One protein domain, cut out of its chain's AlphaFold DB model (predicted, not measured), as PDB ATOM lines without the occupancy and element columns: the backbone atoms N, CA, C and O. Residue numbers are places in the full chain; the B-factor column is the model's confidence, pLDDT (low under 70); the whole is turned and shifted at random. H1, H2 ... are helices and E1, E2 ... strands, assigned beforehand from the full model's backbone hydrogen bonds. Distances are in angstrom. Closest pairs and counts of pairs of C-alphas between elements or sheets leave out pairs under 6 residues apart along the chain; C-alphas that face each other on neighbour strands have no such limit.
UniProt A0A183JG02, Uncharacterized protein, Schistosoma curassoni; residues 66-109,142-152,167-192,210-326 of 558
ATOM      1  N   SER A  66     157.020 122.307  93.956       88.62
ATOM      2  CA  SER A  66     157.967 123.420  93.833       88.62
ATOM      3  C   SER A  66     158.403 123.627  92.377       88.62
ATOM      4  O   SER A  66     158.791 122.679  91.701       88.62
ATOM      5  N   GLY A  67     158.340 124.871  91.897       87.62
ATOM      6  CA  GLY A  67     158.707 125.229  90.521       87.62
ATOM      7  C   GLY A  67     157.664 124.880  89.453       87.62
ATOM      8  O   GLY A  67     157.915 125.125  88.276       87.62
ATOM      9  N   VAL A  68     156.499 124.343  89.834       91.00
ATOM     10  CA  VAL A  68     155.406 124.029  88.904       91.00
ATOM     11  C   VAL A  68     154.431 125.200  88.807       91.00
ATOM     12  O   VAL A  68     154.042 125.802  89.809       91.00
ATOM     13  N   SER A  69     154.029 125.514  87.579       91.44
ATOM     14  CA  SER A  69     153.030 126.533  87.262       91.44
ATOM     15  C   SER A  69     151.869 125.919  86.484       91.44
ATOM     16  O   SER A  69     152.031 124.891  85.829       91.44
ATOM     17  N   ILE A  70     150.693 126.537  86.572       92.31
ATOM     18  CA  ILE A  70     149.525 126.140  85.780       92.31
ATOM     19  C   ILE A  70     149.643 126.795  84.407       92.31
ATOM     20  O   ILE A  70     149.835 128.008  84.323       92.31
ATOM     21  N   VAL A  71     149.522 125.988  83.356       90.88
ATOM     22  CA  VAL A  71     149.495 126.428  81.956       90.88
ATOM     23  C   VAL A  71     148.070 126.816  81.573       90.88
ATOM     24  O   VAL A  71     147.835 127.924  81.098       90.88
ATOM     25  N   CYS A  72     147.109 125.934  81.843       90.25
ATOM     26  CA  CYS A  72     145.688 126.164  81.607       90.25
ATOM     27  C   CYS A  72     144.836 125.403  82.632       90.25
ATOM     28  O   CYS A  72     145.312 124.493  83.317       90.25
ATOM     29  N   ALA A  73     143.577 125.808  82.773       91.38
ATOM     30  CA  ALA A  73     142.618 125.181  83.669       91.38
ATOM     31  C   ALA A  73     141.248 125.122  82.996       91.38
ATOM     32  O   ALA A  73     140.847 126.100  82.371       91.38
ATOM     33  N   GLN A  74     140.540 124.009  83.172       90.81
ATOM     34  CA  GLN A  74     139.207 123.806  82.615       90.81
ATOM     35  C   GLN A  74     138.240 123.311  83.687       90.81
ATOM     36  O   GLN A  74     138.608 122.555  84.591       90.81
ATOM     37  N   VAL A  75     136.987 123.755  83.604       85.81
ATOM     38  CA  VAL A  75     135.919 123.285  84.492       85.81
ATOM     39  C   VAL A  75     135.424 121.934  83.982       85.81
ATOM     40  O   VAL A  75     134.954 121.831  82.856       85.81
ATOM     41  N   SER A  76     135.471 120.897  84.815       77.06
ATOM     42  CA  SER A  76     135.040 119.545  84.425       77.06
ATOM     43  C   SER A  76     133.547 119.287  84.622       77.06
ATOM     44  O   SER A  76     132.996 118.345  84.056       77.06
ATOM     45  N   ALA A  77     132.886 120.130  85.418       60.69
ATOM     46  CA  ALA A  77     131.468 120.031  85.764       60.69
ATOM     47  C   ALA A  77     130.578 121.064  85.039       60.69
ATOM     48  O   ALA A  77     129.431 121.267  85.429       60.69
ATOM     49  N   ALA A  78     131.096 121.756  84.014       54.00
ATOM     50  CA  ALA A  78     130.357 122.811  83.311       54.00
ATOM     51  C   ALA A  78     129.383 122.271  82.254       54.00
ATOM     52  O   ALA A  78     128.429 122.960  81.884       54.00
ATOM     53  N   HIS A  79     129.603 121.050  81.768       55.44
ATOM     54  CA  HIS A  79     128.762 120.481  80.731       55.44
ATOM     55  C   HIS A  79     127.506 119.836  81.328       55.44
ATOM     56  O   HIS A  79     127.560 119.110  82.324       55.44
ATOM     57  N   VAL A  80     126.354 120.100  80.704       49.91
ATOM     58  CA  VAL A  80     125.011 119.666  81.150       49.91
ATOM     59  C   VAL A  80     124.930 118.146  81.360       49.91
ATOM     60  O   VAL A  80     124.111 117.669  82.142       49.91
ATOM     61  N   SER A  81     125.814 117.389  80.712       48.25
ATOM     62  CA  SER A  81     125.960 115.937  80.832       48.25
ATOM     63  C   SER A  81     126.224 115.508  82.275       48.25
ATOM     64  O   SER A  81     125.588 114.569  82.747       48.25
ATOM     65  N   TRP A  82     127.059 116.239  83.029       50.69
ATOM     66  CA  TRP A  82     127.209 115.944  84.456       50.69
ATOM     67  C   TRP A  82     125.962 116.332  85.245       50.69
ATOM     68  O   TRP A  82     125.569 115.584  86.123       50.69
ATOM     69  N   ALA A  83     125.284 117.438  84.922       48.62
ATOM     70  CA  ALA A  83     124.039 117.811  85.605       48.62
ATOM     71  C   ALA A  83     122.919 116.765  85.411       48.62
ATOM     72  O   ALA A  83     122.098 116.564  86.304       48.62
ATOM     73  N   ALA A  84     122.899 116.078  84.263       48.25
ATOM     74  CA  ALA A  84     121.977 114.977  83.988       48.25
ATOM     75  C   ALA A  84     122.357 113.676  84.723       48.25
ATOM     76  O   ALA A  84     121.471 112.904  85.088       48.25
ATOM     77  N   LEU A  85     123.654 113.445  84.963       52.31
ATOM     78  CA  LEU A  85     124.178 112.286  85.700       52.31
ATOM     79  C   LEU A  85     124.295 112.533  87.214       52.31
ATOM     80  O   LEU A  85     124.354 111.585  88.001       52.31
ATOM     81  N   SER A  86     124.297 113.796  87.644       49.34
ATOM     82  CA  SER A  86     124.415 114.185  89.041       49.34
ATOM     83  C   SER A  86     123.101 113.890  89.740       49.34
ATOM     84  O   SER A  86     122.142 114.663  89.697       49.34
ATOM     85  N   THR A  87     123.044 112.751  90.412       50.69
ATOM     86  CA  THR A  87     122.046 112.566  91.458       50.69
ATOM     87  C   THR A  87     122.434 113.448  92.643       50.69
ATOM     88  O   THR A  87     123.615 113.661  92.912       50.69
ATOM     89  N   PHE A  88     121.444 113.955  93.383       50.88
ATOM     90  CA  PHE A  88     121.653 114.785  94.581       50.88
ATOM     91  C   PHE A  88     122.635 114.162  95.599       50.88
ATOM     92  O   PHE A  88     123.235 114.865  96.407       50.88
ATOM     93  N   ASN A  89     122.833 112.843  95.536       55.06
ATOM     94  CA  ASN A  89     123.670 112.063  96.438       55.06
ATOM     95  C   ASN A  89     125.100 111.800  95.917       55.06
ATOM     96  O   ASN A  89     125.879 111.184  96.639       55.06
ATOM     97  N   ALA A  90     125.450 112.240  94.703       63.47
ATOM     98  CA  ALA A  90     126.759 112.004  94.092       63.47
ATOM     99  C   ALA A  90     127.293 113.287  93.420       63.47
ATOM    100  O   ALA A  90     127.116 113.475  92.213       63.47
ATOM    101  N   PRO A  91     127.920 114.206  94.185       65.50
ATOM    102  CA  PRO A  91     128.586 115.369  93.604       65.50
ATOM    103  C   PRO A  91     129.740 114.941  92.680       65.50
ATOM    104  O   PRO A  91     130.267 113.834  92.834       65.50
ATOM    105  N   PRO A  92     130.158 115.805  91.733       73.31
ATOM    106  CA  PRO A  92     131.310 115.512  90.888       73.31
ATOM    107  C   PRO A  92     132.554 115.219  91.734       73.31
ATOM    108  O   PRO A  92     132.781 115.904  92.737       73.31
ATOM    109  N   PRO A  93     133.380 114.231  91.342       80.56
ATOM    110  CA  PRO A  93     134.582 113.863  92.092       80.56
ATOM    111  C   PRO A  93     135.570 115.032  92.216       80.56
ATOM    112  O   PRO A  93     136.216 115.204  93.251       80.56
ATOM    113  N   TYR A  94     135.641 115.866  91.177       86.94
ATOM    114  CA  TYR A  94     136.409 117.103  91.112       86.94
ATOM    115  C   TYR A  94     135.677 118.124  90.235       86.94
ATOM    116  O   TYR A  94     134.852 117.759  89.399       86.94
ATOM    117  N   LEU A  95     135.982 119.406  90.421       85.81
ATOM    118  CA  LEU A  95     135.325 120.520  89.728       85.81
ATOM    119  C   LEU A  95     136.178 121.097  88.601       85.81
ATOM    120  O   LEU A  95     135.643 121.618  87.622       85.81
ATOM    121  N   ILE A  96     137.498 121.074  88.778       89.50
ATOM    122  CA  ILE A  96     138.441 121.758  87.897       89.50
ATOM    123  C   ILE A  96     139.615 120.837  87.618       89.50
ATOM    124  O   ILE A  96     140.136 120.193  88.529       89.50
ATOM    125  N   VAL A  97     140.042 120.799  86.364       92.94
ATOM    126  CA  VAL A  97     141.316 120.218  85.957       92.94
ATOM    127  C   VAL A  97     142.300 121.341  85.647       92.94
ATOM    128  O   VAL A  97     141.929 122.367  85.080       92.94
ATOM    129  N   THR A  98     143.559 121.169  86.027       94.25
ATOM    130  CA  THR A  98     144.650 122.075  85.657       94.25
ATOM    131  C   THR A  98     145.727 121.304  84.927       94.25
ATOM    132  O   THR A  98     146.218 120.302  85.448       94.25
ATOM    133  N   ALA A  99     146.155 121.818  83.787       94.44
ATOM    134  CA  ALA A  99     147.329 121.341  83.086       94.44
ATOM    135  C   ALA A  99     148.549 122.146  83.547       94.44
ATOM    136  O   ALA A  99     148.518 123.379  83.575       94.44
ATOM    137  N   CYS A 100     149.607 121.462  83.965       93.44
ATOM    138  CA  CYS A 100     150.745 122.068  84.649       93.44
ATOM    139  C   CYS A 100     152.039 121.979  83.822       93.44
ATOM    140  O   CYS A 100     152.199 121.121  82.956       93.44
ATOM    141  N   SER A 101     152.993 122.871  84.098       89.75
ATOM    142  CA  SER A 101     154.270 122.985  83.372       89.75
ATOM    143  C   SER A 101     155.224 121.800  83.574       89.75
ATOM    144  O   SER A 101     156.271 121.723  82.938       89.75
ATOM    145  N   ASP A 102     154.902 120.899  84.498       89.38
ATOM    146  CA  ASP A 102     155.554 119.605  84.700       89.38
ATOM    147  C   ASP A 102     155.004 118.506  83.773       89.38
ATOM    148  O   ASP A 102     155.501 117.389  83.827       89.38
ATOM    149  N   GLY A 103     154.024 118.811  82.914       89.50
ATOM    150  CA  GLY A 103     153.366 117.823  82.059       89.50
ATOM    151  C   GLY A 103     152.281 117.022  82.777       89.50
ATOM    152  O   GLY A 103     151.828 116.008  82.253       89.50
ATOM    153  N   CYS A 104     151.873 117.456  83.972       92.50
ATOM    154  CA  CYS A 104     150.853 116.790  84.769       92.50
ATOM    155  C   CYS A 104     149.482 117.460  84.628       92.50
ATOM    156  O   CYS A 104     149.363 118.688  84.683       92.50
ATOM    157  N   LEU A 105     148.429 116.649  84.532       95.00
ATOM    158  CA  LEU A 105     147.047 117.079  84.730       95.00
ATOM    159  C   LEU A 105     146.640 116.787  86.166       95.00
ATOM    160  O   LEU A 105     146.752 115.652  86.618       95.00
ATOM    161  N   ARG A 106     146.163 117.808  86.878       93.44
ATOM    162  CA  ARG A 106     145.772 117.723  88.291       93.44
ATOM    163  C   ARG A 106     144.311 118.083  88.454       93.44
ATOM    164  O   ARG A 106     143.815 118.984  87.781       93.44
ATOM    165  N   PHE A 107     143.642 117.399  89.368       92.31
ATOM    166  CA  PHE A 107     142.199 117.469  89.543       92.31
ATOM    167  C   PHE A 107     141.886 118.075  90.900       92.31
ATOM    168  O   PHE A 107     142.437 117.640  91.906       92.31
ATOM    169  N   TRP A 108     141.010 119.071  90.946       90.38
ATOM    170  CA  TRP A 108     140.761 119.866  92.145       90.38
ATOM    171  C   TRP A 108     139.307 119.781  92.566       90.38
ATOM    172  O   TRP A 108     138.397 120.005  91.762       90.38
ATOM    173  N   ARG A 109     139.089 119.506  93.850       86.62
ATOM    174  CA  ARG A 109     137.771 119.576  94.480       86.62
ATOM    175  C   ARG A 109     137.766 120.606  95.598       86.62
ATOM    176  O   ARG A 109     138.806 120.984  96.135       86.62
ATOM    177  N   SER A 142     147.819 109.234  93.384       75.06
ATOM    178  CA  SER A 142     147.410 110.542  92.882       75.06
ATOM    179  C   SER A 142     146.381 110.362  91.763       75.06
ATOM    180  O   SER A 142     146.510 109.436  90.966       75.06
ATOM    181  N   SER A 143     145.378 111.239  91.682       80.25
ATOM    182  CA  SER A 143     144.496 111.301  90.506       80.25
ATOM    183  C   SER A 143     145.204 111.890  89.283       80.25
ATOM    184  O   SER A 143     144.647 111.883  88.191       80.25
ATOM    185  N   CYS A 144     146.416 112.415  89.475       89.25
ATOM    186  CA  CYS A 144     147.212 113.093  88.472       89.25
ATOM    187  C   CYS A 144     147.507 112.209  87.254       89.25
ATOM    188  O   CYS A 144     147.972 111.079  87.397       89.25
ATOM    189  N   ILE A 145     147.322 112.766  86.058       91.19
ATOM    190  CA  ILE A 145     147.766 112.148  84.803       91.19
ATOM    191  C   ILE A 145     149.107 112.767  84.422       91.19
ATOM    192  O   ILE A 145     149.184 113.973  84.200       91.19
ATOM    193  N   GLU A 146     150.154 111.957  84.319       91.19
ATOM    194  CA  GLU A 146     151.442 112.383  83.766       91.19
ATOM    195  C   GLU A 146     151.477 112.099  82.259       91.19
ATOM    196  O   GLU A 146     151.335 110.953  81.819       91.19
ATOM    197  N   LEU A 147     151.634 113.149  81.452       88.75
ATOM    198  CA  LEU A 147     151.660 113.024  79.999       88.75
ATOM    199  C   LEU A 147     152.979 112.400  79.538       88.75
ATOM    200  O   LEU A 147     154.067 112.909  79.805       88.75
ATOM    201  N   GLN A 148     152.878 111.299  78.798       75.62
ATOM    202  CA  GLN A 148     154.042 110.584  78.288       75.62
ATOM    203  C   GLN A 148     154.590 111.257  77.024       75.62
ATOM    204  O   GLN A 148     153.845 111.577  76.091       75.62
ATOM    205  N   LEU A 149     155.915 111.425  76.959       69.19
ATOM    206  CA  LEU A 149     156.593 111.846  75.736       69.19
ATOM    207  C   LEU A 149     156.739 110.683  74.759       69.19
ATOM    208  O   LEU A 149     157.433 109.703  75.035       69.19
ATOM    209  N   HIS A 150     156.194 110.852  73.557       57.94
ATOM    210  CA  HIS A 150     156.523 109.996  72.426       57.94
ATOM    211  C   HIS A 150     157.939 110.335  71.939       57.94
ATOM    212  O   HIS A 150     158.170 111.324  71.243       57.94
ATOM    213  N   THR A 151     158.921 109.532  72.349       52.44
ATOM    214  CA  THR A 151     160.278 109.606  71.798       52.44
ATOM    215  C   THR A 151     160.370 108.624  70.640       52.44
ATOM    216  O   THR A 151     160.232 107.417  70.833       52.44
ATOM    217  N   ASN A 152     160.603 109.127  69.427       44.34
ATOM    218  CA  ASN A 152     160.891 108.275  68.277       44.34
ATOM    219  C   ASN A 152     162.126 107.415  68.587       44.34
ATOM    220  O   ASN A 152     163.239 107.924  68.709       44.34
ATOM    221  N   MET A 167     164.478 116.106  82.082       52.56
ATOM    222  CA  MET A 167     163.603 115.363  81.180       52.56
ATOM    223  C   MET A 167     162.841 116.341  80.279       52.56
ATOM    224  O   MET A 167     162.252 117.312  80.756       52.56
ATOM    225  N   ASN A 168     162.845 116.070  78.974       66.12
ATOM    226  CA  ASN A 168     161.989 116.746  78.007       66.12
ATOM    227  C   ASN A 168     160.533 116.646  78.498       66.12
ATOM    228  O   ASN A 168     160.002 115.545  78.625       66.12
ATOM    229  N   LYS A 169     159.915 117.783  78.829       77.25
ATOM    230  CA  LYS A 169     158.528 117.856  79.313       77.25
ATOM    231  C   LYS A 169     157.583 118.195  78.162       77.25
ATOM    232  O   LYS A 169     157.985 118.922  77.245       77.25
ATOM    233  N   PRO A 170     156.345 117.680  78.175       85.56
ATOM    234  CA  PRO A 170     155.393 117.991  77.128       85.56
ATOM    235  C   PRO A 170     154.958 119.449  77.263       85.56
ATOM    236  O   PRO A 170     154.706 119.946  78.361       85.56
ATOM    237  N   ILE A 171     154.881 120.139  76.131       86.62
ATOM    238  CA  ILE A 171     154.336 121.489  76.049       86.62
ATOM    239  C   ILE A 171     152.843 121.333  75.821       86.62
ATOM    240  O   ILE A 171     152.423 120.885  74.755       86.62
ATOM    241  N   ILE A 172     152.063 121.666  76.843       90.44
ATOM    242  CA  ILE A 172     150.606 121.594  76.798       90.44
ATOM    243  C   ILE A 172     150.081 122.772  75.980       90.44
ATOM    244  O   ILE A 172     150.532 123.905  76.155       90.44
ATOM    245  N   LEU A 173     149.158 122.473  75.075       89.62
ATOM    246  CA  LEU A 173     148.580 123.415  74.123       89.62
ATOM    247  C   LEU A 173     147.147 123.748  74.518       89.62
ATOM    248  O   LEU A 173     146.808 124.924  74.594       89.62
ATOM    249  N   ASP A 174     146.346 122.727  74.831       92.50
ATOM    250  CA  ASP A 174     144.989 122.916  75.337       92.50
ATOM    251  C   ASP A 174     144.474 121.686  76.100       92.50
ATOM    252  O   ASP A 174     145.010 120.583  75.956       92.50
ATOM    253  N   ILE A 175     143.437 121.874  76.914       94.12
ATOM    254  CA  ILE A 175     142.723 120.815  77.630       94.12
ATOM    255  C   ILE A 175     141.225 121.099  77.616       94.12
ATOM    256  O   ILE A 175     140.803 122.208  77.927       94.12
ATOM    257  N   ASP A 176     140.426 120.067  77.349       93.06
ATOM    258  CA  ASP A 176     138.978 120.174  77.474       93.06
ATOM    259  C   ASP A 176     138.328 118.932  78.098       93.06
ATOM    260  O   ASP A 176     138.798 117.802  77.929       93.06
ATOM    261  N   CYS A 177     137.232 119.134  78.830       90.44
ATOM    262  CA  CYS A 177     136.514 118.089  79.562       90.44
ATOM    263  C   CYS A 177     135.098 117.899  79.013       90.44
ATOM    264  O   CYS A 177     134.308 118.837  79.009       90.44
ATOM    265  N   ALA A 178     134.733 116.666  78.651       86.25
ATOM    266  CA  ALA A 178     133.357 116.358  78.255       86.25
ATOM    267  C   ALA A 178     132.437 116.299  79.485       86.25
ATOM    268  O   ALA A 178     131.293 116.756  79.453       86.25
ATOM    269  N   TYR A 179     132.955 115.699  80.561       82.56
ATOM    270  CA  TYR A 179     132.383 115.594  81.904       82.56
ATOM    271  C   TYR A 179     133.495 115.170  82.879       82.56
ATOM    272  O   TYR A 179     134.632 114.927  82.473       82.56
ATOM    273  N   SER A 180     133.187 115.014  84.169       82.69
ATOM    274  CA  SER A 180     134.180 114.648  85.193       82.69
ATOM    275  C   SER A 180     134.859 113.278  84.997       82.69
ATOM    276  O   SER A 180     135.809 112.977  85.712       82.69
ATOM    277  N   GLY A 181     134.418 112.451  84.048       84.62
ATOM    278  CA  GLY A 181     135.018 111.151  83.737       84.62
ATOM    279  C   GLY A 181     135.745 111.083  82.396       84.62
ATOM    280  O   GLY A 181     136.413 110.084  82.167       84.62
ATOM    281  N   ARG A 182     135.676 112.119  81.543       88.69
ATOM    282  CA  ARG A 182     136.288 112.110  80.203       88.69
ATOM    283  C   ARG A 182     136.898 113.452  79.836       88.69
ATOM    284  O   ARG A 182     136.226 114.483  79.909       88.69
ATOM    285  N   LEU A 183     138.145 113.440  79.381       93.19
ATOM    286  CA  LEU A 183     138.852 114.645  78.946       93.19
ATOM    287  C   LEU A 183     139.773 114.375  77.761       93.19
ATOM    288  O   LEU A 183     140.170 113.237  77.514       93.19
ATOM    289  N   ALA A 184     140.135 115.442  77.059       95.19
ATOM    290  CA  ALA A 184     141.154 115.435  76.026       95.19
ATOM    291  C   ALA A 184     142.207 116.501  76.324       95.19
ATOM    292  O   ALA A 184     141.895 117.566  76.856       95.19
ATOM    293  N   VAL A 185     143.457 116.219  75.969       95.25
ATOM    294  CA  VAL A 185     144.573 117.154  76.123       95.25
ATOM    295  C   VAL A 185     145.435 117.152  74.874       95.25
ATOM    296  O   VAL A 185     145.839 116.100  74.381       95.25
ATOM    297  N   ALA A 186     145.718 118.347  74.368       93.12
ATOM    298  CA  ALA A 186     146.609 118.581  73.250       93.12
ATOM    299  C   ALA A 186     147.980 118.998  73.778       93.12
ATOM    300  O   ALA A 186     148.094 119.919  74.590       93.12
ATOM    301  N   TYR A 187     149.035 118.341  73.311       90.50
ATOM    302  CA  TYR A 187     150.403 118.664  73.692       90.50
ATOM    303  C   TYR A 187     151.396 118.325  72.582       90.50
ATOM    304  O   TYR A 187     151.110 117.573  71.652       90.50
ATOM    305  N   THR A 188     152.600 118.874  72.681       85.38
ATOM    306  CA  THR A 188     153.718 118.533  71.799       85.38
ATOM    307  C   THR A 188     154.980 118.239  72.606       85.38
ATOM    308  O   THR A 188     155.097 118.613  73.773       85.38
ATOM    309  N   SER A 189     155.920 117.514  72.007       76.12
ATOM    310  CA  SER A 189     157.170 117.128  72.658       76.12
ATOM    311  C   SER A 189     158.206 118.245  72.536       76.12
ATOM    312  O   SER A 189     158.576 118.649  71.434       76.12
ATOM    313  N   SER A 190     158.714 118.729  73.671       61.25
ATOM    314  CA  SER A 190     159.891 119.596  73.688       61.25
ATOM    315  C   SER A 190     161.141 118.734  73.581       61.25
ATOM    316  O   SER A 190     161.693 118.349  74.605       61.25
ATOM    317  N   GLN A 191     161.610 118.391  72.381       53.41
ATOM    318  CA  GLN A 191     162.958 117.831  72.272       53.41
ATOM    319  C   GLN A 191     163.968 118.966  72.424       53.41
ATOM    320  O   GLN A 191     164.324 119.611  71.445       53.41
ATOM    321  N   LEU A 192     164.469 119.214  73.636       46.78
ATOM    322  CA  LEU A 192     165.705 119.976  73.753       46.78
ATOM    323  C   LEU A 192     166.807 119.060  73.206       46.78
ATOM    324  O   LEU A 192     167.236 118.109  73.859       46.78
ATOM    325  N   GLN A 210     161.032 127.119  67.028       55.09
ATOM    326  CA  GLN A 210     161.391 127.976  65.904       55.09
ATOM    327  C   GLN A 210     162.353 127.311  64.924       55.09
ATOM    328  O   GLN A 210     162.237 127.534  63.714       55.09
ATOM    329  N   SER A 211     163.290 126.519  65.441       51.50
ATOM    330  CA  SER A 211     164.343 125.862  64.669       51.50
ATOM    331  C   SER A 211     163.894 124.557  64.005       51.50
ATOM    332  O   SER A 211     164.437 124.223  62.955       51.50
ATOM    333  N   ASN A 212     162.884 123.858  64.543       53.28
ATOM    334  CA  ASN A 212     162.449 122.529  64.068       53.28
ATOM    335  C   ASN A 212     160.979 122.481  63.613       53.28
ATOM    336  O   ASN A 212     160.245 121.529  63.867       53.28
ATOM    337  N   LYS A 213     160.553 123.515  62.879       54.38
ATOM    338  CA  LYS A 213     159.178 123.703  62.369       54.38
ATOM    339  C   LYS A 213     158.637 122.556  61.504       54.38
ATOM    340  O   LYS A 213     157.426 122.379  61.439       54.38
ATOM    341  N   ASN A 214     159.508 121.801  60.834       50.62
ATOM    342  CA  ASN A 214     159.090 120.761  59.888       50.62
ATOM    343  C   ASN A 214     158.785 119.407  60.550       50.62
ATOM    344  O   ASN A 214     158.066 118.616  59.948       50.62
ATOM    345  N   ASP A 215     159.251 119.190  61.785       58.44
ATOM    346  CA  ASP A 215     159.140 117.912  62.505       58.44
ATOM    347  C   ASP A 215     158.250 118.019  63.756       58.44
ATOM    348  O   ASP A 215     158.303 117.177  64.654       58.44
ATOM    349  N   LEU A 216     157.428 119.070  63.847       70.56
ATOM    350  CA  LEU A 216     156.531 119.238  64.981       70.56
ATOM    351  C   LEU A 216     155.332 118.291  64.859       70.56
ATOM    352  O   LEU A 216     154.472 118.460  63.994       70.56
ATOM    353  N   THR A 217     155.266 117.331  65.775       78.00
ATOM    354  CA  THR A 217     154.094 116.480  65.975       78.00
ATOM    355  C   THR A 217     153.291 116.979  67.168       78.00
ATOM    356  O   THR A 217     153.842 117.212  68.249       78.00
ATOM    357  N   ILE A 218     151.981 117.122  66.983       85.69
ATOM    358  CA  ILE A 218     151.036 117.363  68.073       85.69
ATOM    359  C   ILE A 218     150.304 116.068  68.387       85.69
ATOM    360  O   ILE A 218     149.868 115.343  67.496       85.69
ATOM    361  N   TYR A 219     150.167 115.800  69.674       89.12
ATOM    362  CA  TYR A 219     149.436 114.670  70.208       89.12
ATOM    363  C   TYR A 219     148.184 115.189  70.895       89.12
ATOM    364  O   TYR A 219     148.256 116.120  71.693       89.12
ATOM    365  N   VAL A 220     147.047 114.573  70.594       92.88
ATOM    366  CA  VAL A 220     145.815 114.755  71.357       92.88
ATOM    367  C   VAL A 220     145.471 113.423  72.000       92.88
ATOM    368  O   VAL A 220     145.184 112.453  71.299       92.88
ATOM    369  N   THR A 221     145.551 113.354  73.326       93.56
ATOM    370  CA  THR A 221     145.215 112.150  74.090       93.56
ATOM    371  C   THR A 221     143.848 112.294  74.736       93.56
ATOM    372  O   THR A 221     143.522 113.351  75.271       93.56
ATOM    373  N   VAL A 222     143.051 111.228  74.675       93.00
ATOM    374  CA  VAL A 222     141.716 111.159  75.284       93.00
ATOM    375  C   VAL A 222     141.754 110.179  76.447       93.00
ATOM    376  O   VAL A 222     142.180 109.037  76.273       93.00
ATOM    377  N   TYR A 223     141.306 110.616  77.621       91.06
ATOM    378  CA  TYR A 223     141.272 109.819  78.844       91.06
ATOM    379  C   TYR A 223     139.844 109.625  79.343       91.06
ATOM    380  O   TYR A 223     139.045 110.558  79.304       91.06
ATOM    381  N   GLU A 224     139.570 108.432  79.870       87.44
ATOM    382  CA  GLU A 224     138.297 108.026  80.471       87.44
ATOM    383  C   GLU A 224     138.519 107.427  81.867       87.44
ATOM    384  O   GLU A 224     139.511 106.736  82.097       87.44
ATOM    385  N   CYS A 225     137.593 107.659  82.799       80.06
ATOM    386  CA  CYS A 225     137.665 107.169  84.176       80.06
ATOM    387  C   CYS A 225     136.472 106.278  84.582       80.06
ATOM    388  O   CYS A 225     136.597 105.470  85.505       80.06
ATOM    389  N   GLU A 226     135.311 106.375  83.919       66.19
ATOM    390  CA  GLU A 226     134.067 105.757  84.410       66.19
ATOM    391  C   GLU A 226     134.084 104.217  84.364       66.19
ATOM    392  O   GLU A 226     133.568 103.558  85.272       66.19
ATOM    393  N   SER A 227     134.749 103.617  83.370       56.69
ATOM    394  CA  SER A 227     134.768 102.157  83.178       56.69
ATOM    395  C   SER A 227     135.487 101.374  84.282       56.69
ATOM    396  O   SER A 227     135.240 100.177  84.439       56.69
ATOM    397  N   SER A 228     136.324 102.039  85.082       54.47
ATOM    398  CA  SER A 228     137.059 101.441  86.201       54.47
ATOM    399  C   SER A 228     136.320 101.561  87.543       54.47
ATOM    400  O   SER A 228     136.881 101.267  88.598       54.47
ATOM    401  N   GLY A 229     135.070 102.043  87.548       62.72
ATOM    402  CA  GLY A 229     134.396 102.445  88.786       62.72
ATOM    403  C   GLY A 229     135.059 103.662  89.447       62.72
ATOM    404  O   GLY A 229     134.961 103.829  90.663       62.72
ATOM    405  N   GLY A 230     135.760 104.488  88.657       66.56
ATOM    406  CA  GLY A 230     136.431 105.699  89.117       66.56
ATOM    407  C   GLY A 230     137.706 105.437  89.920       66.56
ATOM    408  O   GLY A 230     138.007 106.204  90.836       66.56
ATOM    409  N   CYS A 231     138.424 104.342  89.640       70.81
ATOM    410  CA  CYS A 231     139.653 103.977  90.358       70.81
ATOM    411  C   CYS A 231     140.948 104.264  89.585       70.81
ATOM    412  O   CYS A 231     141.991 104.412  90.220       70.81
ATOM    413  N   GLU A 232     140.877 104.461  88.266       80.88
ATOM    414  CA  GLU A 232     142.007 104.889  87.436       80.88
ATOM    415  C   GLU A 232     141.569 105.696  86.202       80.88
ATOM    416  O   GLU A 232     140.418 105.611  85.764       80.88
ATOM    417  N   TRP A 233     142.506 106.474  85.650       86.75
ATOM    418  CA  TRP A 233     142.389 107.095  84.331       86.75
ATOM    419  C   TRP A 233     142.968 106.165  83.270       86.75
ATOM    420  O   TRP A 233     144.134 105.776  83.345       86.75
ATOM    421  N   ILE A 234     142.175 105.861  82.250       85.06
ATOM    422  CA  ILE A 234     142.552 104.993  81.139       85.06
ATOM    423  C   ILE A 234     142.722 105.858  79.894       85.06
ATOM    424  O   ILE A 234     141.840 106.639  79.545       85.06
ATOM    425  N   LEU A 235     143.858 105.717  79.211       87.81
ATOM    426  CA  LEU A 235     144.071 106.325  77.899       87.81
ATOM    427  C   LEU A 235     143.216 105.583  76.861       87.81
ATOM    428  O   LEU A 235     143.517 104.434  76.531       87.81
ATOM    429  N   GLU A 236     142.171 106.231  76.342       87.94
ATOM    430  CA  GLU A 236     141.348 105.682  75.260       87.94
ATOM    431  C   GLU A 236     142.127 105.687  73.942       87.94
ATOM    432  O   GLU A 236     142.257 104.656  73.286       87.94
ATOM    433  N   ASP A 237     142.670 106.846  73.553       88.25
ATOM    434  CA  ASP A 237     143.386 106.989  72.287       88.25
ATOM    435  C   ASP A 237     144.406 108.132  72.302       88.25
ATOM    436  O   ASP A 237     144.258 109.114  73.030       88.25
ATOM    437  N   THR A 238     145.396 108.015  71.419       89.62
ATOM    438  CA  THR A 238     146.297 109.099  71.017       89.62
ATOM    439  C   THR A 238     146.078 109.388  69.534       89.62
ATOM    440  O   THR A 238     146.305 108.527  68.669       89.62
ATOM    441  N   ILE A 239     145.649 110.612  69.242       88.81
ATOM    442  CA  ILE A 239     145.522 111.172  67.900       88.81
ATOM    443  C   ILE A 239     146.818 111.922  67.597       88.81
ATOM    444  O   ILE A 239     147.177 112.870  68.291       88.81
ATOM    445  N   GLU A 240     147.530 111.483  66.564       86.19
ATOM    446  CA  GLU A 240     148.762 112.119  66.110       86.19
ATOM    447  C   GLU A 240     148.458 113.057  64.939       86.19
ATOM    448  O   GLU A 240     147.963 112.631  63.894       86.19
ATOM    449  N   LEU A 241     148.752 114.338  65.126       81.50
ATOM    450  CA  LEU A 241     148.596 115.390  64.135       81.50
ATOM    451  C   LEU A 241     149.990 115.755  63.626       81.50
ATOM    452  O   LEU A 241     150.746 116.474  64.285       81.50
ATOM    453  N   THR A 242     150.353 115.208  62.467       69.19
ATOM    454  CA  THR A 242     151.640 115.487  61.822       69.19
ATOM    455  C   THR A 242     151.529 116.663  60.854       69.19
ATOM    456  O   THR A 242     150.451 116.988  60.348       69.19
ATOM    457  N   SER A 243     152.679 117.265  60.544       58.56
ATOM    458  CA  SER A 243     152.828 118.342  59.552       58.56
ATOM    459  C   SER A 243     152.224 118.002  58.171       58.56
ATOM    460  O   SER A 243     151.823 118.891  57.420       58.56
ATOM    461  N   GLU A 244     152.097 116.708  57.843       49.97
ATOM    462  CA  GLU A 244     151.468 116.232  56.602       49.97
ATOM    463  C   GLU A 244     149.947 116.461  56.563       49.97
ATOM    464  O   GLU A 244     149.397 116.708  55.488       49.97
ATOM    465  N   TYR A 245     149.275 116.403  57.716       51.53
ATOM    466  CA  TYR A 245     147.831 116.637  57.845       51.53
ATOM    467  C   TYR A 245     147.508 118.086  58.212       51.53
ATOM    468  O   TYR A 245     146.454 118.593  57.837       51.53
ATOM    469  N   CYS A 246     148.425 118.758  58.906       53.62
ATOM    470  CA  CYS A 246     148.270 120.130  59.362       53.62
ATOM    471  C   CYS A 246     149.528 120.917  58.977       53.62
ATOM    472  O   CYS A 246     150.535 120.819  59.677       53.62
ATOM    473  N   PRO A 247     149.525 121.702  57.884       49.16
ATOM    474  CA  PRO A 247     150.696 122.478  57.505       49.16
ATOM    475  C   PRO A 247     150.912 123.599  58.529       49.16
ATOM    476  O   PRO A 247     150.356 124.698  58.408       49.16
ATOM    477  N   PHE A 248     151.739 123.333  59.542       51.56
ATOM    478  CA  PHE A 248     152.233 124.327  60.490       51.56
ATOM    479  C   PHE A 248     153.145 125.295  59.736       51.56
ATOM    480  O   PHE A 248     154.364 125.167  59.700       51.56
ATOM    481  N   GLN A 249     152.548 126.270  59.053       49.53
ATOM    482  CA  GLN A 249     153.310 127.249  58.291       49.53
ATOM    483  C   GLN A 249     154.055 128.170  59.261       49.53
ATOM    484  O   GLN A 249     153.479 129.133  59.757       49.53
ATOM    485  N   ASN A 250     155.329 127.861  59.497       42.22
ATOM    486  CA  ASN A 250     156.438 128.685  59.980       42.22
ATOM    487  C   ASN A 250     156.243 129.703  61.127       42.22
ATOM    488  O   ASN A 250     157.203 130.412  61.420       42.22
ATOM    489  N   ASN A 251     155.103 129.775  61.808       47.72
ATOM    490  CA  ASN A 251     154.856 130.732  62.886       47.72
ATOM    491  C   ASN A 251     154.378 130.014  64.141       47.72
ATOM    492  O   ASN A 251     153.330 129.376  64.150       47.72
ATOM    493  N   ILE A 252     155.164 130.157  65.201       47.84
ATOM    494  CA  ILE A 252     154.939 129.558  66.518       47.84
ATOM    495  C   ILE A 252     153.731 130.182  67.213       47.84
ATOM    496  O   ILE A 252     153.056 129.518  67.991       47.84
ATOM    497  N   ASP A 253     153.373 131.404  66.814       51.22
ATOM    498  CA  ASP A 253     152.108 132.047  67.163       51.22
ATOM    499  C   ASP A 253     150.896 131.147  66.846       51.22
ATOM    500  O   ASP A 253     149.856 131.273  67.483       51.22
ATOM    501  N   LYS A 254     151.016 130.180  65.921       53.53
ATOM    502  CA  LYS A 254     149.948 129.217  65.605       53.53
ATOM    503  C   LYS A 254     149.799 128.072  66.606       53.53
ATOM    504  O   LYS A 254     148.727 127.478  66.645       53.53
ATOM    505  N   LEU A 255     150.799 127.756  67.432       55.44
ATOM    506  CA  LEU A 255     150.601 126.762  68.497       55.44
ATOM    507  C   LEU A 255     149.609 127.253  69.553       55.44
ATOM    508  O   LEU A 255     148.909 126.442  70.143       55.44
ATOM    509  N   SER A 256     149.480 128.574  69.703       57.41
ATOM    510  CA  SER A 256     148.436 129.193  70.527       57.41
ATOM    511  C   SER A 256     147.027 129.142  69.914       57.41
ATOM    512  O   SER A 256     146.083 129.591  70.551       57.41
ATOM    513  N   SER A 257     146.872 128.610  68.692       72.12
ATOM    514  CA  SER A 257     145.576 128.503  67.994       72.12
ATOM    515  C   SER A 257     144.951 127.111  68.046       72.12
ATOM    516  O   SER A 257     143.933 126.881  67.393       72.12
ATOM    517  N   ILE A 258     145.576 126.168  68.758       86.25
ATOM    518  CA  ILE A 258     144.984 124.847  68.954       86.25
ATOM    519  C   ILE A 258     143.965 124.958  70.067       86.25
ATOM    520  O   ILE A 258     144.284 125.434  71.152       86.25
ATOM    521  N   GLN A 259     142.758 124.499  69.772       91.06
ATOM    522  CA  GLN A 259     141.685 124.439  70.738       91.06
ATOM    523  C   GLN A 259     140.975 123.089  70.641       91.06
ATOM    524  O   GLN A 259     140.717 122.583  69.547       91.06
ATOM    525  N   LEU A 260     140.654 122.519  71.792       93.06
ATOM    526  CA  LEU A 260     139.783 121.371  71.951       93.06
ATOM    527  C   LEU A 260     138.399 121.852  72.390       93.06
ATOM    528  O   LEU A 260     138.283 122.786  73.182       93.06
ATOM    529  N   ASP A 261     137.355 121.228  71.854       90.75
ATOM    530  CA  ASP A 261     135.985 121.511  72.283       90.75
ATOM    531  C   ASP A 261     135.107 120.260  72.180       90.75
ATOM    532  O   ASP A 261     134.978 119.650  71.108       90.75
ATOM    533  N   TRP A 262     134.516 119.850  73.298       88.81
ATOM    534  CA  TRP A 262     133.597 118.719  73.369       88.81
ATOM    535  C   TRP A 262     132.181 119.101  72.934       88.81
ATOM    536  O   TRP A 262     131.611 120.103  73.352       88.81
ATOM    537  N   VAL A 263     131.557 118.226  72.146       80.44
ATOM    538  CA  VAL A 263     130.172 118.375  71.684       80.44
ATOM    539  C   VAL A 263     129.341 117.233  72.228       80.44
ATOM    540  O   VAL A 263     129.699 116.068  72.056       80.44
ATOM    541  N   ASN A 264     128.205 117.542  72.845       76.75
ATOM    542  CA  ASN A 264     127.219 116.518  73.172       76.75
ATOM    543  C   ASN A 264     126.462 116.082  71.921       76.75
ATOM    544  O   ASN A 264     125.906 116.912  71.202       76.75
ATOM    545  N   ALA A 265     126.385 114.775  71.716       73.81
ATOM    546  CA  ALA A 265     125.464 114.168  70.775       73.81
ATOM    547  C   ALA A 265     124.087 113.954  71.433       73.81
ATOM    548  O   ALA A 265     123.960 113.854  72.656       73.81
ATOM    549  N   GLU A 266     123.031 113.889  70.619       67.81
ATOM    550  CA  GLU A 266     121.645 113.728  71.098       67.81
ATOM    551  C   GLU A 266     121.396 112.390  71.810       67.81
ATOM    552  O   GLU A 266     120.475 112.275  72.617       67.81
ATOM    553  N   ASP A 267     122.220 111.381  71.527       68.19
ATOM    554  CA  ASP A 267     122.173 110.055  72.145       68.19
ATOM    555  C   ASP A 267     122.894 109.988  73.503       68.19
ATOM    556  O   ASP A 267     122.966 108.918  74.109       68.19
ATOM    557  N   GLY A 268     123.409 111.121  73.995       70.19
ATOM    558  CA  GLY A 268     124.214 111.201  75.213       70.19
ATOM    559  C   GLY A 268     125.697 110.892  74.994       70.19
ATOM    560  O   GLY A 268     126.453 110.894  75.962       70.19
ATOM    561  N   GLY A 269     126.125 110.639  73.753       76.88
ATOM    562  CA  GLY A 269     127.532 110.510  73.395       76.88
ATOM    563  C   GLY A 269     128.266 111.853  73.330       76.88
ATOM    564  O   GLY A 269     127.679 112.930  73.459       76.88
ATOM    565  N   HIS A 270     129.573 111.783  73.074       83.38
ATOM    566  CA  HIS A 270     130.430 112.958  72.924       83.38
ATOM    567  C   HIS A 270     131.238 112.892  71.628       83.38
ATOM    568  O   HIS A 270     131.804 111.848  71.295       83.38
ATOM    569  N   LEU A 271     131.320 114.018  70.926       88.56
ATOM    570  CA  LEU A 271     132.237 114.245  69.813       88.56
ATOM    571  C   LEU A 271     133.340 115.197  70.269       88.56
ATOM    572  O   LEU A 271     133.081 116.113  71.044       88.56
ATOM    573  N   LEU A 272     134.554 115.003  69.764       91.56
ATOM    574  CA  LEU A 272     135.685 115.879  70.054       91.56
ATOM    575  C   LEU A 272     135.976 116.750  68.837       91.56
ATOM    576  O   LEU A 272     136.293 116.227  67.767       91.56
ATOM    577  N   SER A 273     135.901 118.065  68.995       91.25
ATOM    578  CA  SER A 273     136.379 119.008  67.989       91.25
ATOM    579  C   SER A 273     137.827 119.379  68.279       91.25
ATOM    580  O   SER A 273     138.162 119.760  69.396       91.25
ATOM    581  N   ILE A 274     138.681 119.281  67.264       91.06
ATOM    582  CA  ILE A 274     140.052 119.788  67.288       91.06
ATOM    583  C   ILE A 274     140.111 120.938  66.290       91.06
ATOM    584  O   ILE A 274     139.999 120.730  65.078       91.06
ATOM    585  N   ILE A 275     140.256 122.152  66.806       87.00
ATOM    586  CA  ILE A 275     140.396 123.373  66.023       87.00
ATOM    587  C   ILE A 275     141.877 123.707  65.918       87.00
ATOM    588  O   ILE A 275     142.588 123.755  66.920       87.00
ATOM    589  N   ILE A 276     142.345 123.924  64.693       82.56
ATOM    590  CA  ILE A 276     143.731 124.269  64.392       82.56
ATOM    591  C   ILE A 276     143.706 125.379  63.351       82.56
ATOM    592  O   ILE A 276     143.387 125.147  62.183       82.56
ATOM    593  N   ASP A 277     144.081 126.590  63.758       76.69
ATOM    594  CA  ASP A 277     144.166 127.771  62.893       76.69
ATOM    595  C   ASP A 277     142.830 128.158  62.230       76.69
ATOM    596  O   ASP A 277     142.084 128.975  62.755       76.69
ATOM    597  N   SER A 278     142.522 127.580  61.070       74.75
ATOM    598  CA  SER A 278     141.277 127.805  60.319       74.75
ATOM    599  C   SER A 278     140.516 126.509  60.051       74.75
ATOM    600  O   SER A 278     139.487 126.523  59.382       74.75
ATOM    601  N   GLU A 279     141.039 125.380  60.517       77.25
ATOM    602  CA  GLU A 279     140.494 124.053  60.268       77.25
ATOM    603  C   GLU A 279     139.867 123.506  61.539       77.25
ATOM    604  O   GLU A 279     140.398 123.670  62.635       77.25
ATOM    605  N   ILE A 280     138.725 122.853  61.377       84.38
ATOM    606  CA  ILE A 280     137.987 122.214  62.455       84.38
ATOM    607  C   ILE A 280     137.787 120.768  62.054       84.38
ATOM    608  O   ILE A 280     137.167 120.477  61.030       84.38
ATOM    609  N   PHE A 281     138.316 119.870  62.870       84.44
ATOM    610  CA  PHE A 281     138.151 118.434  62.726       84.44
ATOM    611  C   PHE A 281     137.204 117.944  63.811       84.44
ATOM    612  O   PHE A 281     137.425 118.222  64.982       84.44
ATOM    613  N   VAL A 282     136.176 117.192  63.434       87.56
ATOM    614  CA  VAL A 282     135.244 116.571  64.383       87.56
ATOM    615  C   VAL A 282     135.527 115.081  64.424       87.56
ATOM    616  O   VAL A 282     135.510 114.412  63.387       87.56
ATOM    617  N   PHE A 283     135.777 114.562  65.618       88.00
ATOM    618  CA  PHE A 283     136.082 113.166  65.882       88.00
ATOM    619  C   PHE A 283     134.939 112.489  66.629       88.00
ATOM    620  O   PHE A 283     134.353 113.061  67.545       88.00
ATOM    621  N   ALA A 284     134.673 111.238  66.260       89.44
ATOM    622  CA  ALA A 284     133.737 110.365  66.955       89.44
ATOM    623  C   ALA A 284     134.458 109.132  67.523       89.44
ATOM    624  O   ALA A 284     135.422 108.653  66.905       89.44
ATOM    625  N   PRO A 285     133.985 108.585  68.657       87.12
ATOM    626  CA  PRO A 285     134.497 107.335  69.194       87.12
ATOM    627  C   PRO A 285     134.049 106.157  68.318       87.12
ATOM    628  O   PRO A 285     132.900 106.061  67.888       87.12
ATOM    629  N   VAL A 286     134.967 105.231  68.060       83.31
ATOM    630  CA  VAL A 286     134.747 104.021  67.265       83.31
ATOM    631  C   VAL A 286     135.352 102.828  68.000       83.31
ATOM    632  O   VAL A 286     136.513 102.857  68.404       83.31
ATOM    633  N   CYS A 287     134.585 101.744  68.126       79.94
ATOM    634  CA  CYS A 287     135.096 100.485  68.663       79.94
ATOM    635  C   CYS A 287     136.098  99.852  67.687       79.94
ATOM    636  O   CYS A 287     135.781  99.595  66.522       79.94
ATOM    637  N   GLN A 288     137.300  99.554  68.167       69.25
ATOM    638  CA  GLN A 288     138.348  98.889  67.405       69.25
ATOM    639  C   GLN A 288     138.391  97.396  67.735       69.25
ATOM    640  O   GLN A 288     138.379  96.988  68.896       69.25
ATOM    641  N   ASN A 289     138.493  96.568  66.693       59.12
ATOM    642  CA  ASN A 289     138.754  95.139  66.853       59.12
ATOM    643  C   ASN A 289     140.231  94.893  67.210       59.12
ATOM    644  O   ASN A 289     141.127  95.557  66.683       59.12
ATOM    645  N   LEU A 290     140.479  93.854  68.017       56.03
ATOM    646  CA  LEU A 290     141.793  93.392  68.506       56.03
ATOM    647  C   LEU A 290     142.892  93.237  67.429       56.03
ATOM    648  O   LEU A 290     144.081  93.246  67.744       56.03
ATOM    649  N   SER A 291     142.528  93.066  66.154       48.72
ATOM    650  CA  SER A 291     143.484  92.901  65.052       48.72
ATOM    651  C   SER A 291     144.132  94.214  64.596       48.72
ATOM    652  O   SER A 291     145.277  94.189  64.149       48.72
ATOM    653  N   LEU A 292     143.445  95.357  64.732       47.12
ATOM    654  CA  LEU A 292     143.964  96.683  64.362       47.12
ATOM    655  C   LEU A 292     144.776  97.335  65.489       47.12
ATOM    656  O   LEU A 292     145.783  97.985  65.202       47.12
ATOM    657  N   SER A 293     144.412  97.102  66.758       45.56
ATOM    658  CA  SER A 293     145.174  97.621  67.908       45.56
ATOM    659  C   SER A 293     146.608  97.077  67.931       45.56
ATOM    660  O   SER A 293     147.543  97.805  68.262       45.56
ATOM    661  N   ARG A 294     146.826  95.838  67.456       43.09
ATOM    662  CA  ARG A 294     148.157  95.212  67.347       43.09
ATOM    663  C   ARG A 294     149.131  95.966  66.432       43.09
ATOM    664  O   ARG A 294     150.339  95.895  66.651       43.09
ATOM    665  N   ASN A 295     148.634  96.716  65.448       41.56
ATOM    666  CA  ASN A 295     149.490  97.532  64.582       41.56
ATOM    667  C   ASN A 295     149.859  98.877  65.232       41.56
ATOM    668  O   ASN A 295     150.981  99.339  65.040       41.56
ATOM    669  N   LYS A 296     148.975  99.455  66.060       44.78
ATOM    670  CA  LYS A 296     149.261 100.658  66.874       44.78
ATOM    671  C   LYS A 296     150.202 100.341  68.053       44.78
ATOM    672  O   LYS A 296     151.103 101.114  68.356       44.78
ATOM    673  N   LEU A 297     150.099  99.125  68.602       41.88
ATOM    674  CA  LEU A 297     150.997  98.537  69.612       41.88
ATOM    675  C   LEU A 297     152.481  98.495  69.194       41.88
ATOM    676  O   LEU A 297     153.363  98.421  70.048       41.88
ATOM    677  N   ARG A 298     152.792  98.556  67.890       37.66
ATOM    678  CA  ARG A 298     154.179  98.556  67.393       37.66
ATOM    679  C   ARG A 298     154.894  99.904  67.597       37.66
ATOM    680  O   ARG A 298     156.113  99.947  67.468       37.66
ATOM    681  N   GLY A 299     154.150 100.961  67.943       42.50
ATOM    682  CA  GLY A 299     154.635 102.319  68.227       42.50
ATOM    683  C   GLY A 299     155.017 102.596  69.689       42.50
ATOM    684  O   GLY A 299     155.259 103.744  70.038       42.50
ATOM    685  N   GLY A 300     155.089 101.574  70.550       39.53
ATOM    686  CA  GLY A 300     155.661 101.699  71.898       39.53
ATOM    687  C   GLY A 300     154.677 101.954  73.042       39.53
ATOM    688  O   GLY A 300     155.110 101.945  74.190       39.53
ATOM    689  N   HIS A 301     153.376 102.091  72.777       47.81
ATOM    690  CA  HIS A 301     152.366 102.219  73.831       47.81
ATOM    691  C   HIS A 301     151.353 101.082  73.713       47.81
ATOM    692  O   HIS A 301     150.645 100.952  72.714       47.81
ATOM    693  N   ALA A 302     151.312 100.227  74.732       43.50
ATOM    694  CA  ALA A 302     150.208  99.306  74.906       43.50
ATOM    695  C   ALA A 302     149.021 100.094  75.455       43.50
ATOM    696  O   ALA A 302     148.979 100.391  76.644       43.50
ATOM    697  N   CYS A 303     148.081 100.469  74.582       52.16
ATOM    698  CA  CYS A 303     146.762 100.904  75.032       52.16
ATOM    699  C   CYS A 303     146.172  99.751  75.848       52.16
ATOM    700  O   CYS A 303     146.162  98.614  75.374       52.16
ATOM    701  N   GLN A 304     145.754 100.020  77.081       59.59
ATOM    702  CA  GLN A 304     144.945  99.069  77.833       59.59
ATOM    703  C   GLN A 304     143.534  99.039  77.235       59.59
ATOM    704  O   GLN A 304     143.113 100.022  76.615       59.59
ATOM    705  N   PRO A 305     142.806  97.920  77.357       61.69
ATOM    706  CA  PRO A 305     141.422  97.875  76.915       61.69
ATOM    707  C   PRO A 305     140.610  98.945  77.648       61.69
ATOM    708  O   PRO A 305     140.625  99.023  78.872       61.69
ATOM    709  N   THR A 306     139.895  99.768  76.888       68.81
ATOM    710  CA  THR A 306     139.097 100.878  77.423       68.81
ATOM    711  C   THR A 306     137.878 100.376  78.197       68.81
ATOM    712  O   THR A 306     137.436 100.996  79.166       68.81
ATOM    713  N   LEU A 307     137.318  99.245  77.760       66.00
ATOM    714  CA  LEU A 307     136.126  98.636  78.337       66.00
ATOM    715  C   LEU A 307     136.263  97.114  78.376       66.00
ATOM    716  O   LEU A 307     136.625  96.480  77.383       66.00
ATOM    717  N   MET A 308     135.889  96.519  79.507       64.12
ATOM    718  CA  MET A 308     135.663  95.082  79.611       64.12
ATOM    719  C   MET A 308     134.172  94.809  79.422       64.12
ATOM    720  O   MET A 308     133.343  95.227  80.227       64.12
ATOM    721  N   THR A 309     133.814  94.113  78.348       66.12
ATOM    722  CA  THR A 309     132.426  93.725  78.072       66.12
ATOM    723  C   THR A 309     132.238  92.230  78.304       66.12
ATOM    724  O   THR A 309     133.201  91.469  78.364       66.12
ATOM    725  N   THR A 310     130.989  91.761  78.352       57.28
ATOM    726  CA  THR A 310     130.681  90.317  78.385       57.28
ATOM    727  C   THR A 310     131.215  89.552  77.168       57.28
ATOM    728  O   THR A 310     131.282  88.325  77.199       57.28
ATOM    729  N   ILE A 311     131.596  90.265  76.103       61.12
ATOM    730  CA  ILE A 311     132.122  89.725  74.843       61.12
ATOM    731  C   ILE A 311     133.665  89.821  74.799       61.12
ATOM    732  O   ILE A 311     134.294  89.266  73.900       61.12
ATOM    733  N   GLY A 312     134.286  90.462  75.794       65.19
ATOM    734  CA  GLY A 312     135.733  90.628  75.921       65.19
ATOM    735  C   GLY A 312     136.173  92.091  75.954       65.19
ATOM    736  O   GLY A 312     135.370  93.007  76.152       65.19
ATOM    737  N   GLU A 313     137.475  92.282  75.764       70.06
ATOM    738  CA  GLU A 313     138.143  93.581  75.727       70.06
ATOM    739  C   GLU A 313     137.725  94.411  74.507       70.06
ATOM    740  O   GLU A 313     137.803  93.948  73.365       70.06
ATOM    741  N   VAL A 314     137.331  95.661  74.750       71.12
ATOM    742  CA  VAL A 314     137.002  96.644  73.716       71.12
ATOM    743  C   VAL A 314     137.956  97.823  73.824       71.12
ATOM    744  O   VAL A 314     138.149  98.399  74.893       71.12
ATOM    745  N   TYR A 315     138.529  98.186  72.680       77.56
ATOM    746  CA  TYR A 315     139.392  99.347  72.523       77.56
ATOM    747  C   TYR A 315     138.580 100.437  71.842       77.56
ATOM    748  O   TYR A 315     138.031 100.212  70.760       77.56
ATOM    749  N   VAL A 316     138.479 101.601  72.465       82.44
ATOM    750  CA  VAL A 316     137.895 102.776  71.820       82.44
ATOM    751  C   VAL A 316     139.009 103.482  71.063       82.44
ATOM    752  O   VAL A 316     140.143 103.534  71.519       82.44
ATOM    753  N   GLY A 317     138.716 104.024  69.889       84.69
ATOM    754  CA  GLY A 317     139.555 105.095  69.378       84.69
ATOM    755  C   GLY A 317     138.781 106.110  68.580       84.69
ATOM    756  O   GLY A 317     137.628 105.896  68.216       84.69
ATOM    757  N   TRP A 318     139.433 107.224  68.317       87.44
ATOM    758  CA  TRP A 318     138.792 108.434  67.842       87.44
ATOM    759  C   TRP A 318     139.116 108.626  66.366       87.44
ATOM    760  O   TRP A 318     140.279 108.639  65.950       87.44
ATOM    761  N   LYS A 319     138.072 108.716  65.535       82.75
ATOM    762  CA  LYS A 319     138.210 108.868  64.081       82.75
ATOM    763  C   LYS A 319     137.590 110.173  63.605       82.75
ATOM    764  O   LYS A 319     136.489 110.494  64.050       82.75
ATOM    765  N   PRO A 320     138.262 110.899  62.694       82.94
ATOM    766  CA  PRO A 320     137.692 112.103  62.121       82.94
ATOM    767  C   PRO A 320     136.490 111.707  61.260       82.94
ATOM    768  O   PRO A 320     136.609 110.870  60.364       82.94
ATOM    769  N   ILE A 321     135.338 112.297  61.555       81.62
ATOM    770  CA  ILE A 321     134.090 112.111  60.807       81.62
ATOM    771  C   ILE A 321     133.754 113.326  59.944       81.62
ATOM    772  O   ILE A 321     133.060 113.186  58.942       81.62
ATOM    773  N   ALA A 322     134.278 114.502  60.295       77.31
ATOM    774  CA  ALA A 322     134.130 115.715  59.509       77.31
ATOM    775  C   ALA A 322     135.381 116.590  59.617       77.31
ATOM    776  O   ALA A 322     136.077 116.597  60.632       77.31
ATOM    777  N   CYS A 323     135.645 117.345  58.556       77.75
ATOM    778  CA  CYS A 323     136.632 118.410  58.535       77.75
ATOM    779  C   CYS A 323     136.033 119.585  57.769       77.75
ATOM    780  O   CYS A 323     135.473 119.400  56.686       77.75
ATOM    781  N   THR A 324     136.143 120.784  58.324       72.31
ATOM    782  CA  THR A 324     135.767 122.014  57.634       72.31
ATOM    783  C   THR A 324     136.863 123.052  57.786       72.31
ATOM    784  O   THR A 324     137.589 123.071  58.779       72.31
ATOM    785  N   ARG A 325     136.985 123.919  56.784       74.50
ATOM    786  CA  ARG A 325     137.885 125.066  56.819       74.50
ATOM    787  C   ARG A 325     137.063 126.343  56.813       74.50
ATOM    788  O   ARG A 325     136.248 126.561  55.920       74.50
ATOM    789  N   ILE A 326     137.335 127.201  57.780       71.75
ATOM    790  CA  ILE A 326     136.714 128.506  57.936       71.75
ATOM    791  C   ILE A 326     137.526 129.541  57.170       71.75
ATOM    792  O   ILE A 326     138.750 129.617  57.283       71.75
TER     793      ILE A 326
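This is residues 66 to 109, 142 to 152, 167 to 192 and 210 to 326 of the 558 residues of an uncharacterized protein of Schistosoma curassoni (UniProt A0A183JG02). A strongly twisted sheet of four strands, E4 to E7, is in the middle of a stack of sheets, with a five-strand sheet curled like part of a barrel face to face with it, from E8 near E4 to E12 near E7. A small sheet, E1 to E3, is partly face to face with the four-strand sheet near its edge strand E4, and three short helices are at the rims. The printed part has 198 residues, with three named helices and twelve named strands in the order E1 H1 E2 E3 E4 E5 E6 E7 H2 E8 E9 E10 H3 E11 E12; the class is mostly strand. The sheets, E1-E2-E3, E4-E5-E6-E7 and E8-E9-E10-E12-E11, are each antiparallel throughout. The whole is compact, with a radius of gyration of the C-alphas of 16.9 A, and rounded, spanning 53 by 43 by 37 A.

E1, residues 70 to 75, is the antiparallel neighbour of E2, residues 96 to 100, at 161 degrees, with N 74 and O 97 2.9 A apart. E2 and E3, residues 104 to 109, form a hairpin, with N 98 and O 106 at 2.8 A; residues 104 to 105 of E3 also pair, antiparallel, with residues 145 to 146. The closest C-alphas of E1 and E4, residues 170 to 179, are those of Gln 74 and Asp 176, 6.3 A apart. E4 bends by 70 degrees at residue 173 and forms a hairpin with E5, residues 182 to 189, with N 176 and O 184 at 2.9 A. E5 and E6, residues 218 to 224, are antiparallel at 155 degrees, with N 185 and O 221 at 3.0 A. E6 and E7, residues 234 to 241, form a hairpin, with N 220 and O 239 at 2.9 A. E8, residues 258 to 264, E9, residues 270 to 276, and E10, residues 279 to 288, form a meander, each strand the antiparallel neighbour of the one before; N 261 and O 273 are 3.0 A apart, N 274 and O 281 2.8 A. E12, residues 312 to 325, pairs with E10 over residues 315 to 325, with N 286 and O 317 at 2.7 A, and with E11, residues 307 to 309, over residues 312 to 314, with N 309 and O 312 at 2.9 A. The strands of this sheet stand at 40 degrees to those of E4 to E7; the closest C-alphas of E4 and E8, Ala 178 and Trp 262, are 5.4 A apart, and those of E7 and E12, Asp 237 and Gly 317, 5.2 A. H1, residues 80 to 85, only grazes the four-strand sheet; H2, residues 252 to 257, only grazes both larger sheets; H3, residues 290 to 299, only grazes the five-strand sheet. E10, H3 and E11 make a split strand-helix-strand unit, two strands running the same way with E12 between them, and its crossover is right-handed. In H1 every O i to N i+4 pair is within hydrogen-bond range; H2 has 0 of 2 and H3 1 of 6, with 2 of 3 and 4 of 7 O i to N i+3 pairs.

E1 begins at C-alpha 70, (149.525, 126.140, 85.780). E4 is 23.6 A long, E5 22.8 A, E10 26.2 A and H3 15.6 A. E12, the longest strand, runs 39.4 A to C-alpha 325 at (137.885, 125.066, 56.819).

The C-alphas of Asn 89 and Ser 211, the two farthest apart, are 53.4 A apart. Residues 110 to 141, 153 to 166 and 193 to 209 are not printed, with C-alpha gaps of 13.3, 15.0 and 12.0 A. Of the links printed whole, none is long. The mean pLDDT of the printed part is 73.4; 77 residues are under 70, among them 77 to 91, 242 to 256 and 288 to 312.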